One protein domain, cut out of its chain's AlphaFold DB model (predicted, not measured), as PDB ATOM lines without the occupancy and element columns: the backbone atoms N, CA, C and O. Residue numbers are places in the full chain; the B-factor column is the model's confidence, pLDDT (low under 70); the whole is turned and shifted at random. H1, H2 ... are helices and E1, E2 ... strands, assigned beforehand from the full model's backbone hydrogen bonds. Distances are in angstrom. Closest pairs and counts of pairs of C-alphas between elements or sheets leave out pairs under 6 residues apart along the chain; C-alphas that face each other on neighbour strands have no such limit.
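Overview. This is residues 512 to 587 of the 591 residues of the protein "cilia- and flagella-associated protein 61-like" of Mesocricetus auratus (UniProt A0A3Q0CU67). The model shows one antiparallel sheet of five strands, with the short helix H2 packed on one face, over E2 and E5, and no named helix on the other face. Between E2 and E3 the chain swings out in a loop that holds H1, and residues 530 to 538 of it stick out from the body. The printed part has 76 residues, with two named helices and five named strands in the order E1, E2, H1, E3, E4, E5, H2; across the sheet the order is E1, E2, E5, E4, E3. The class is mixed, helices and strands, and the whole is compact, with a radius of gyration of the C-alphas of 12.8 A and spans of 36 by 24 by 22 A.

Along the chain. Find C-alpha 512 at (36.126, -32.957, 24.840); from there strand E1 runs through residues 512 to 517, 15.4 A long. Strand E2 follows at residues 521 to 527, 19.3 A. Look next for helix H1, residues 535 to 540, beginning at C-alpha 535 at (41.299, -18.113, 28.801). Then come strand E3, residues 546 to 550, strand E4, residues 557 to 563, 19.6 A, and strand E5, residues 569 to 576, 20.0 A. Helix H2, residues 582 to 587, is 9.2 A long and ends at C-alpha 587 at (26.687, -31.363, 18.504).

Arrangement. Start at the edge strand E1: with E2 it forms a hairpin, antiparallel at 167 degrees, where N 513 and O 525 are 2.9 A apart, within hydrogen-bond range. E2 is also the antiparallel neighbour of E5, at 174 degrees; look at N 524 and O 574, 2.9 A apart. E3, E4 and E5 form a meander, each strand the antiparallel neighbour of the one before: N 548 and O 561 are 2.9 A apart between E3 and E4, and N 560 and O 573 are 2.8 A apart between E4 and E5. H1 is not on the sheet and is apart from E1, E4 and E5. H2 is on the sheet at a height of 9.3 A; it lies only just over E2 and E5, with 3 of its 6 C-alphas on each, and runs along the strands, at 19 degrees to E2 on the local plane. The closest C-alphas of E2 and H2, those of Ile 526 and Ile 586, are 6.8 A apart. Every O i to N i+4 pair in H1 is within hydrogen-bond range; in H2 it is 1 of 2.

Size, cuts and confidence. The two C-alphas farthest apart, those of Gly 519 and Tyr 566, are 36.4 A from each other. The printed part has no cut and no long link. Residues 530 to 538, of which 535 to 538 belong to H1, stand free. The mean pLDDT of the printed part is 92.3, and no printed residue is under 70.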
ATOM      1  N   ILE A 512      37.140 -32.880  23.792       94.69
ATOM      2  CA  ILE A 512      36.126 -32.957  24.840       94.69
ATOM      3  C   ILE A 512      36.790 -33.457  26.111       94.69
ATOM      4  O   ILE A 512      37.598 -34.385  26.074       94.69
ATOM      5  N   GLN A 513      36.462 -32.822  27.225       93.94
ATOM      6  CA  GLN A 513      36.878 -33.217  28.561       93.94
ATOM      7  C   GLN A 513      35.668 -33.101  29.477       93.94
ATOM      8  O   GLN A 513      34.969 -32.090  29.462       93.94
ATOM      9  N   GLY A 514      35.402 -34.126  30.270       94.25
ATOM     10  CA  GLY A 514      34.297 -34.112  31.214       94.25
ATOM     11  C   GLY A 514      34.556 -35.019  32.400       94.25
ATOM     12  O   GLY A 514      35.492 -35.812  32.409       94.25
ATOM     13  N   GLY A 515      33.740 -34.882  33.429       93.62
ATOM     14  CA  GLY A 515      33.884 -35.641  34.663       93.62
ATOM     15  C   GLY A 515      33.034 -35.046  35.771       93.62
ATOM     16  O   GLY A 515      32.354 -34.040  35.571       93.62
ATOM     17  N   ILE A 516      33.071 -35.673  36.941       95.12
ATOM     18  CA  ILE A 516      32.377 -35.174  38.127       95.12
ATOM     19  C   ILE A 516      33.443 -34.654  39.088       95.12
ATOM     20  O   ILE A 516      34.322 -35.402  39.508       95.12
ATOM     21  N   LEU A 517      33.401 -33.354  39.358       95.75
ATOM     22  CA  LEU A 517      34.378 -32.636  40.174       95.75
ATOM     23  C   LEU A 517      33.897 -32.508  41.627       95.75
ATOM     24  O   LEU A 517      32.690 -32.626  41.871       95.75
ATOM     25  N   PRO A 518      34.817 -32.233  42.579       95.56
ATOM     26  CA  PRO A 518      34.500 -32.121  44.000       95.56
ATOM     27  C   PRO A 518      33.291 -31.232  44.282       95.56
ATOM     28  O   PRO A 518      33.230 -30.097  43.811       95.56
ATOM     29  N   GLY A 519      32.348 -31.748  45.070       93.50
ATOM     30  CA  GLY A 519      31.048 -31.111  45.312       93.50
ATOM     31  C   GLY A 519      29.932 -31.652  44.416       93.50
ATOM     32  O   GLY A 519      28.879 -31.021  44.314       93.50
ATOM     33  N   SER A 520      30.159 -32.810  43.782       94.12
ATOM     34  CA  SER A 520      29.242 -33.450  42.835       94.12
ATOM     35  C   SER A 520      28.831 -32.545  41.667       94.12
ATOM     36  O   SER A 520      27.679 -32.554  41.233       94.12
ATOM     37  N   TYR A 521      29.782 -31.774  41.135       95.62
ATOM     38  CA  TYR A 521      29.549 -30.963  39.943       95.62
ATOM     39  C   TYR A 521      29.871 -31.746  38.671       95.62
ATOM     40  O   TYR A 521      31.010 -32.148  38.446       95.62
ATOM     41  N   TYR A 522      28.886 -31.897  37.797       95.44
ATOM     42  CA  TYR A 522      29.057 -32.363  36.428       95.44
ATOM     43  C   TYR A 522      29.759 -31.279  35.609       95.44
ATOM     44  O   TYR A 522      29.208 -30.201  35.371       95.44
ATOM     45  N   TYR A 523      30.979 -31.573  35.173       96.69
ATOM     46  CA  TYR A 523      31.792 -30.709  34.332       96.69
ATOM     47  C   TYR A 523      31.859 -31.259  32.909       96.69
ATOM     48  O   TYR A 523      32.082 -32.453  32.696       96.69
ATOM     49  N   LEU A 524      31.693 -30.371  31.933       96.69
ATOM     50  CA  LEU A 524      31.905 -30.655  30.520       96.69
ATOM     51  C   LEU A 524      32.547 -29.441  29.858       96.69
ATOM     52  O   LEU A 524      31.986 -28.347  29.874       96.69
ATOM     53  N   HIS A 525      33.677 -29.654  29.205       96.31
ATOM     54  CA  HIS A 525      34.320 -28.693  28.332       96.31
ATOM     55  C   HIS A 525      34.470 -29.297  26.939       96.31
ATOM     56  O   HIS A 525      35.039 -30.371  26.756       96.31
ATOM     57  N   ILE A 526      33.917 -28.603  25.955       95.56
ATOM     58  CA  ILE A 526      33.948 -28.972  24.547       95.56
ATOM     59  C   ILE A 526      34.602 -27.800  23.834       95.56
ATOM     60  O   ILE A 526      34.125 -26.677  23.975       95.56
ATOM     61  N   ALA A 527      35.669 -28.029  23.082       93.62
ATOM     62  CA  ALA A 527      36.352 -26.960  22.368       93.62
ATOM     63  C   ALA A 527      36.897 -27.444  21.030       93.62
ATOM     64  O   ALA A 527      37.270 -28.609  20.864       93.62
ATOM     65  N   LYS A 528      36.977 -26.531  20.068       92.06
ATOM     66  CA  LYS A 528      37.761 -26.734  18.853       92.06
ATOM     67  C   LYS A 528      39.225 -27.047  19.217       92.06
ATOM     68  O   LYS A 528      39.749 -26.441  20.155       92.06
ATOM     69  N   PRO A 529      39.897 -27.966  18.499       91.44
ATOM     70  CA  PRO A 529      41.318 -28.221  18.699       91.44
ATOM     71  C   PRO A 529      42.145 -26.941  18.597       91.44
ATOM     72  O   PRO A 529      42.037 -26.188  17.628       91.44
ATOM     73  N   ALA A 530      42.972 -26.705  19.608       89.06
ATOM     74  CA  ALA A 530      43.823 -25.532  19.708       89.06
ATOM     75  C   ALA A 530      45.061 -25.843  20.553       89.06
ATOM     76  O   ALA A 530      45.083 -26.790  21.351       89.06
ATOM     77  N   ILE A 531      46.086 -25.009  20.396       88.31
ATOM     78  CA  ILE A 531      47.200 -24.959  21.338       88.31
ATOM     79  C   ILE A 531      46.669 -24.335  22.637       88.31
ATOM     80  O   ILE A 531      46.001 -23.298  22.573       88.31
ATOM     81  N   PRO A 532      46.897 -24.958  23.807       86.56
ATOM     82  CA  PRO A 532      46.415 -24.418  25.069       86.56
ATOM     83  C   PRO A 532      46.932 -22.998  25.301       86.56
ATOM     84  O   PRO A 532      48.135 -22.751  25.266       86.56
ATOM     85  N   SER A 533      46.024 -22.075  25.603       89.25
ATOM     86  CA  SER A 533      46.357 -20.722  26.049       89.25
ATOM     87  C   SER A 533      45.432 -20.312  27.201       89.25
ATOM     88  O   SER A 533      44.290 -20.785  27.250       89.25
ATOM     89  N   PRO A 534      45.873 -19.436  28.124       90.62
ATOM     90  CA  PRO A 534      45.017 -18.967  29.208       90.62
ATOM     91  C   PRO A 534      43.743 -18.313  28.665       90.62
ATOM     92  O   PRO A 534      43.804 -17.535  27.707       90.62
ATOM     93  N   LEU A 535      42.594 -18.610  29.272       88.88
ATOM     94  CA  LEU A 535      41.299 -18.113  28.801       88.88
ATOM     95  C   LEU A 535      41.234 -16.576  28.756       88.88
ATOM     96  O   LEU A 535      40.706 -16.007  27.804       88.88
ATOM     97  N   ASP A 536      41.816 -15.895  29.742       87.94
ATOM     98  CA  ASP A 536      41.826 -14.428  29.786       87.94
ATOM     99  C   ASP A 536      42.676 -13.817  28.665       87.94
ATOM    100  O   ASP A 536      42.325 -12.777  28.109       87.94
ATOM    101  N   VAL A 537      43.743 -14.512  28.254       88.44
ATOM    102  CA  VAL A 537      44.536 -14.122  27.082       88.44
ATOM    103  C   VAL A 537      43.699 -14.271  25.816       88.44
ATOM    104  O   VAL A 537      43.690 -13.356  24.999       88.44
ATOM    105  N   GLN A 538      42.941 -15.365  25.669       87.19
ATOM    106  CA  GLN A 538      42.038 -15.536  24.522       87.19
ATOM    107  C   GLN A 538      41.008 -14.403  24.464       87.19
ATOM    108  O   GLN A 538      40.849 -13.780  23.419       87.19
ATOM    109  N   ARG A 539      40.386 -14.067  25.601       87.50
ATOM    110  CA  ARG A 539      39.401 -12.977  25.716       87.50
ATOM    111  C   ARG A 539      39.950 -11.606  25.347       87.50
ATOM    112  O   ARG A 539      39.199 -10.762  24.872       87.50
ATOM    113  N   SER A 540      41.239 -11.378  25.588       88.62
ATOM    114  CA  SER A 540      41.903 -10.117  25.252       88.62
ATOM    115  C   SER A 540      42.216  -9.964  23.759       88.62
ATOM    116  O   SER A 540      42.575  -8.870  23.324       88.62
ATOM    117  N   GLN A 541      42.094 -11.034  22.963       88.19
ATOM    118  CA  GLN A 541      42.369 -10.964  21.532       88.19
ATOM    119  C   GLN A 541      41.295 -10.142  20.803       88.19
ATOM    120  O   GLN A 541      40.103 -10.318  21.063       88.19
ATOM    121  N   PRO A 542      41.682  -9.302  19.824       83.75
ATOM    122  CA  PRO A 542      40.729  -8.476  19.074       83.75
ATOM    123  C   PRO A 542      39.713  -9.316  18.281       83.75
ATOM    124  O   PRO A 542      38.591  -8.878  18.041       83.75
ATOM    125  N   ASP A 543      40.089 -10.546  17.924       85.25
ATOM    126  CA  ASP A 543      39.318 -11.460  17.079       85.25
ATOM    127  C   ASP A 543      38.460 -12.470  17.861       85.25
ATOM    128  O   ASP A 543      37.870 -13.369  17.257       85.25
ATOM    129  N   PHE A 544      38.372 -12.337  19.186       84.62
ATOM    130  CA  PHE A 544      37.729 -13.318  20.062       84.62
ATOM    131  C   PHE A 544      36.242 -13.562  19.732       84.62
ATOM    132  O   PHE A 544      35.733 -14.664  19.869       84.62
ATOM    133  N   GLY A 545      35.516 -12.566  19.225       88.56
ATOM    134  CA  GLY A 545      34.081 -12.707  18.963       88.56
ATOM    135  C   GLY A 545      33.243 -12.421  20.212       88.56
ATOM    136  O   GLY A 545      33.313 -11.318  20.746       88.56
ATOM    137  N   SER A 546      32.395 -13.358  20.644       91.44
ATOM    138  CA  SER A 546      31.427 -13.144  21.734       91.44
ATOM    139  C   SER A 546      31.249 -14.362  22.644       91.44
ATOM    140  O   SER A 546      31.293 -15.504  22.192       91.44
ATOM    141  N   GLU A 547      30.965 -14.119  23.923       92.88
ATOM    142  CA  GLU A 547      30.594 -15.150  24.897       92.88
ATOM    143  C   GLU A 547      29.187 -14.911  25.439       92.88
ATOM    144  O   GLU A 547      28.802 -13.778  25.727       92.88
ATOM    145  N   ILE A 548      28.444 -15.996  25.639       94.31
ATOM    146  CA  ILE A 548      27.193 -16.005  26.394       94.31
ATOM    147  C   ILE A 548      27.438 -16.845  27.642       94.31
ATOM    148  O   ILE A 548      27.756 -18.029  27.540       94.31
ATOM    149  N   ILE A 549      27.304 -16.230  28.814       95.38
ATOM    150  CA  ILE A 549      27.441 -16.901  30.109       95.38
ATOM    151  C   ILE A 549      26.105 -16.805  30.833       95.38
ATOM    152  O   ILE A 549      25.532 -15.721  30.945       95.38
ATOM    153  N   THR A 550      25.614 -17.934  31.330       94.50
ATOM    154  CA  THR A 550      24.408 -18.013  32.153       94.50
ATOM    155  C   THR A 550      24.684 -18.772  33.447       94.50
ATOM    156  O   THR A 550      25.596 -19.600  33.526       94.50
ATOM    157  N   GLY A 551      23.887 -18.462  34.472       93.44
ATOM    158  CA  GLY A 551      23.982 -19.071  35.797       93.44
ATOM    159  C   GLY A 551      25.255 -18.712  36.564       93.44
ATOM    160  O   GLY A 551      25.954 -17.748  36.253       93.44
ATOM    161  N   ASN A 552      25.535 -19.488  37.609       93.62
ATOM    162  CA  ASN A 552      26.641 -19.259  38.534       93.62
ATOM    163  C   ASN A 552      27.351 -20.583  38.849       93.62
ATOM    164  O   ASN A 552      26.703 -21.606  39.087       93.62
ATOM    165  N   ALA A 553      28.688 -20.568  38.854       93.12
ATOM    166  CA  ALA A 553      29.485 -21.761  39.127       93.12
ATOM    167  C   ALA A 553      29.285 -22.266  40.563       93.12
ATOM    168  O   ALA A 553      29.142 -23.467  40.760       93.12
ATOM    169  N   LYS A 554      29.177 -21.368  41.549       91.75
ATOM    170  CA  LYS A 554      28.954 -21.737  42.958       91.75
ATOM    171  C   LYS A 554      27.581 -22.368  43.194       91.75
ATOM    172  O   LYS A 554      27.443 -23.245  44.043       91.75
ATOM    173  N   ASP A 555      26.588 -21.964  42.407       92.56
ATOM    174  CA  ASP A 555      25.239 -22.531  42.470       92.56
ATOM    175  C   ASP A 555      25.121 -23.831  41.657       92.56
ATOM    176  O   ASP A 555      24.137 -24.557  41.787       92.56
ATOM    177  N   GLY A 556      26.122 -24.157  40.828       92.62
ATOM    178  CA  GLY A 556      26.075 -25.307  39.925       92.62
ATOM    179  C   GLY A 556      25.067 -25.134  38.795       92.62
ATOM    180  O   GLY A 556      24.367 -26.080  38.432       92.62
ATOM    181  N   THR A 557      24.965 -23.925  38.252       95.81
ATOM    182  CA  THR A 557      24.094 -23.599  37.110       95.81
ATOM    183  C   THR A 557      24.872 -22.967  35.955       95.81
ATOM    184  O   THR A 557      24.277 -22.410  35.037       95.81
ATOM    185  N   TYR A 558      26.204 -23.034  35.995       97.00
ATOM    186  CA  TYR A 558      27.067 -22.328  35.060       97.00
ATOM    187  C   TYR A 558      27.066 -22.974  33.679       97.00
ATOM    188  O   TYR A 558      27.360 -24.163  33.506       97.00
ATOM    189  N   PHE A 559      26.814 -22.147  32.674       96.56
ATOM    190  CA  PHE A 559      26.920 -22.519  31.278       96.56
ATOM    191  C   PHE A 559      27.558 -21.376  30.495       96.56
ATOM    192  O   PHE A 559      27.129 -20.227  30.574       96.56
ATOM    193  N   ARG A 560      28.594 -21.693  29.723       95.69
ATOM    194  CA  ARG A 560      29.309 -20.761  28.855       95.69
ATOM    195  C   ARG A 560      29.290 -21.280  27.429       95.69
ATOM    196  O   ARG A 560      29.716 -22.405  27.170       95.69
ATOM    197  N   LEU A 561      28.870 -20.420  26.513       95.31
ATOM    198  CA  LEU A 561      28.904 -20.625  25.074       95.31
ATOM    199  C   LEU A 561      29.845 -19.596  24.450       95.31
ATOM    200  O   LEU A 561      29.614 -18.393  24.560       95.31
ATOM    201  N   TYR A 562      30.902 -20.066  23.800       94.50
ATOM    202  CA  TYR A 562      31.848 -19.229  23.072       94.50
ATOM    203  C   TYR A 562      31.543 -19.273  21.577       94.50
ATOM    204  O   TYR A 562      31.501 -20.347  20.969       94.50
ATOM    205  N   ILE A 563      31.324 -18.094  21.001       93.44
ATOM    206  CA  ILE A 563      30.950 -17.889  19.608       93.44
ATOM    207  C   ILE A 563      32.013 -17.005  18.961       93.44
ATOM    208  O   ILE A 563      32.185 -15.851  19.352       93.44
ATOM    209  N   ASN A 564      32.693 -17.523  17.944       90.38
ATOM    210  CA  ASN A 564      33.757 -16.788  17.269       90.38
ATOM    211  C   ASN A 564      33.216 -15.614  16.426       90.38
ATOM    212  O   ASN A 564      32.005 -15.417  16.257       90.38
ATOM    213  N   LYS A 565      34.128 -14.843  15.819       89.12
ATOM    214  CA  LYS A 565      33.785 -13.719  14.926       89.12
ATOM    215  C   LYS A 565      32.890 -14.094  13.732       89.12
ATOM    216  O   LYS A 565      32.185 -13.235  13.211       89.12
ATOM    217  N   TYR A 566      32.858 -15.370  13.346       89.75
ATOM    218  CA  TYR A 566      32.037 -15.909  12.253       89.75
ATOM    219  C   TYR A 566      30.680 -16.464  12.710       89.75
ATOM    220  O   TYR A 566      30.001 -17.125  11.932       89.75
ATOM    221  N   LYS A 567      30.269 -16.202  13.959       89.50
ATOM    222  CA  LYS A 567      29.011 -16.703  14.541       89.50
ATOM    223  C   LYS A 567      28.934 -18.232  14.645       89.50
ATOM    224  O   LYS A 567      27.843 -18.784  14.765       89.50
ATOM    225  N   LEU A 568      30.084 -18.906  14.664       90.94
ATOM    226  CA  LEU A 568      30.181 -20.341  14.915       90.94
ATOM    227  C   LEU A 568      30.498 -20.598  16.385       90.94
ATOM    228  O   LEU A 568      31.341 -19.925  16.981       90.94
ATOM    229  N   VAL A 569      29.832 -21.597  16.960       92.69
ATOM    230  CA  VAL A 569      30.119 -22.071  18.316       92.69
ATOM    231  C   VAL A 569      31.433 -22.843  18.296       92.69
ATOM    232  O   VAL A 569      31.495 -23.922  17.710       92.69
ATOM    233  N   GLU A 570      32.466 -22.316  18.951       92.06
ATOM    234  CA  GLU A 570      33.792 -22.950  19.006       92.06
ATOM    235  C   GLU A 570      34.082 -23.628  20.346       92.06
ATOM    236  O   GLU A 570      34.893 -24.554  20.389       92.06
ATOM    237  N   ALA A 571      33.429 -23.204  21.434       94.31
ATOM    238  CA  ALA A 571      33.553 -23.885  22.716       94.31
ATOM    239  C   ALA A 571      32.286 -23.799  23.575       94.31
ATOM    240  O   ALA A 571      31.540 -22.822  23.540       94.31
ATOM    241  N   ILE A 572      32.075 -24.830  24.389       96.00
ATOM    242  CA  ILE A 572      31.000 -24.949  25.372       96.00
ATOM    243  C   ILE A 572      31.637 -25.372  26.687       96.00
ATOM    244  O   ILE A 572      32.438 -26.300  26.725       96.00
ATOM    245  N   THR A 573      31.308 -24.693  27.780       96.75
ATOM    246  CA  THR A 573      31.716 -25.105  29.128       96.75
ATOM    247  C   THR A 573      30.488 -25.156  30.016       96.75
ATOM    248  O   THR A 573      29.810 -24.149  30.188       96.75
ATOM    249  N   CYS A 574      30.190 -26.323  30.567       96.81
ATOM    250  CA  CYS A 574      29.080 -26.540  31.477       96.81
ATOM    251  C   CYS A 574      29.617 -27.029  32.821       96.81
ATOM    252  O   CYS A 574      30.509 -27.877  32.870       96.81
ATOM    253  N   PHE A 575      29.082 -26.465  33.898       97.06
ATOM    254  CA  PHE A 575      29.404 -26.840  35.263       97.06
ATOM    255  C   PHE A 575      28.118 -26.800  36.086       97.06
ATOM    256  O   PHE A 575      27.615 -25.723  36.427       97.06
ATOM    257  N   SER A 576      27.549 -27.982  36.338       95.88
ATOM    258  CA  SER A 576      26.216 -28.114  36.926       95.88
ATOM    259  C   SER A 576      26.141 -29.116  38.073       95.88
ATOM    260  O   SER A 576      26.876 -30.094  38.078       95.88
ATOM    261  N   LYS A 577      25.239 -28.901  39.038       94.06
ATOM    262  CA  LYS A 577      24.884 -29.919  40.049       94.06
ATOM    263  C   LYS A 577      23.927 -30.982  39.517       94.06
ATOM    264  O   LYS A 577      23.855 -32.074  40.075       94.06
ATOM    265  N   GLU A 578      23.192 -30.672  38.455       92.44
ATOM    266  CA  GLU A 578      22.269 -31.610  37.826       92.44
ATOM    267  C   GLU A 578      22.935 -32.285  36.620       92.44
ATOM    268  O   GLU A 578      23.685 -31.638  35.881       92.44
ATOM    269  N   PRO A 579      22.672 -33.581  36.386       90.94
ATOM    270  CA  PRO A 579      23.158 -34.253  35.193       90.94
ATOM    271  C   PRO A 579      22.491 -33.668  33.942       90.94
ATOM    272  O   PRO A 579      21.294 -33.383  33.919       90.94
ATOM    273  N   PHE A 580      23.258 -33.552  32.861       91.12
ATOM    274  CA  PHE A 580      22.789 -33.022  31.581       91.12
ATOM    275  C   PHE A 580      23.170 -33.941  30.408       91.12
ATOM    276  O   PHE A 580      24.131 -34.711  30.496       91.12
ATOM    277  N   PRO A 581      22.432 -33.889  29.282       90.69
ATOM    278  CA  PRO A 581      22.666 -34.776  28.148       90.69
ATOM    279  C   PRO A 581      23.897 -34.348  27.337       90.69
ATOM    280  O   PRO A 581      23.790 -33.660  26.320       90.69
ATOM    281  N   VAL A 582      25.079 -34.803  27.764       91.31
ATOM    282  CA  VAL A 582      26.375 -34.510  27.121       91.31
ATOM    283  C   VAL A 582      26.345 -34.774  25.609       91.31
ATOM    284  O   VAL A 582      26.789 -33.941  24.819       91.31
ATOM    285  N   SER A 583      25.752 -35.894  25.179       89.62
ATOM    286  CA  SER A 583      25.657 -36.280  23.763       89.62
ATOM    287  C   SER A 583      24.905 -35.266  22.893       89.62
ATOM    288  O   SER A 583      25.177 -35.180  21.690       89.62
ATOM    289  N   ASN A 584      23.981 -34.491  23.470       91.69
ATOM    290  CA  ASN A 584      23.287 -33.414  22.770       91.69
ATOM    291  C   ASN A 584      24.214 -32.205  22.602       91.69
ATOM    292  O   ASN A 584      24.356 -31.705  21.486       91.69
ATOM    293  N   TYR A 585      24.882 -31.779  23.679       92.75
ATOM    294  CA  TYR A 585      25.725 -30.577  23.694       92.75
ATOM    295  C   TYR A 585      26.942 -30.688  22.780       92.75
ATOM    296  O   TYR A 585      27.285 -29.719  22.109       92.75
ATOM    297  N   ILE A 586      27.530 -31.882  22.661       91.06
ATOM    298  CA  ILE A 586      28.660 -32.138  21.751       91.06
ATOM    299  C   ILE A 586      28.346 -31.725  20.302       91.06
ATOM    300  O   ILE A 586      29.256 -31.376  19.556       91.06
ATOM    301  N   ARG A 587      27.074 -31.731  19.880       89.06
ATOM    302  CA  ARG A 587      26.687 -31.363  18.504       89.06
ATOM    303  C   ARG A 587      26.199 -29.938  18.324       89.06
ATOM    304  O   ARG A 587      25.737 -29.609  17.241       89.06
TER     305      ARG A 587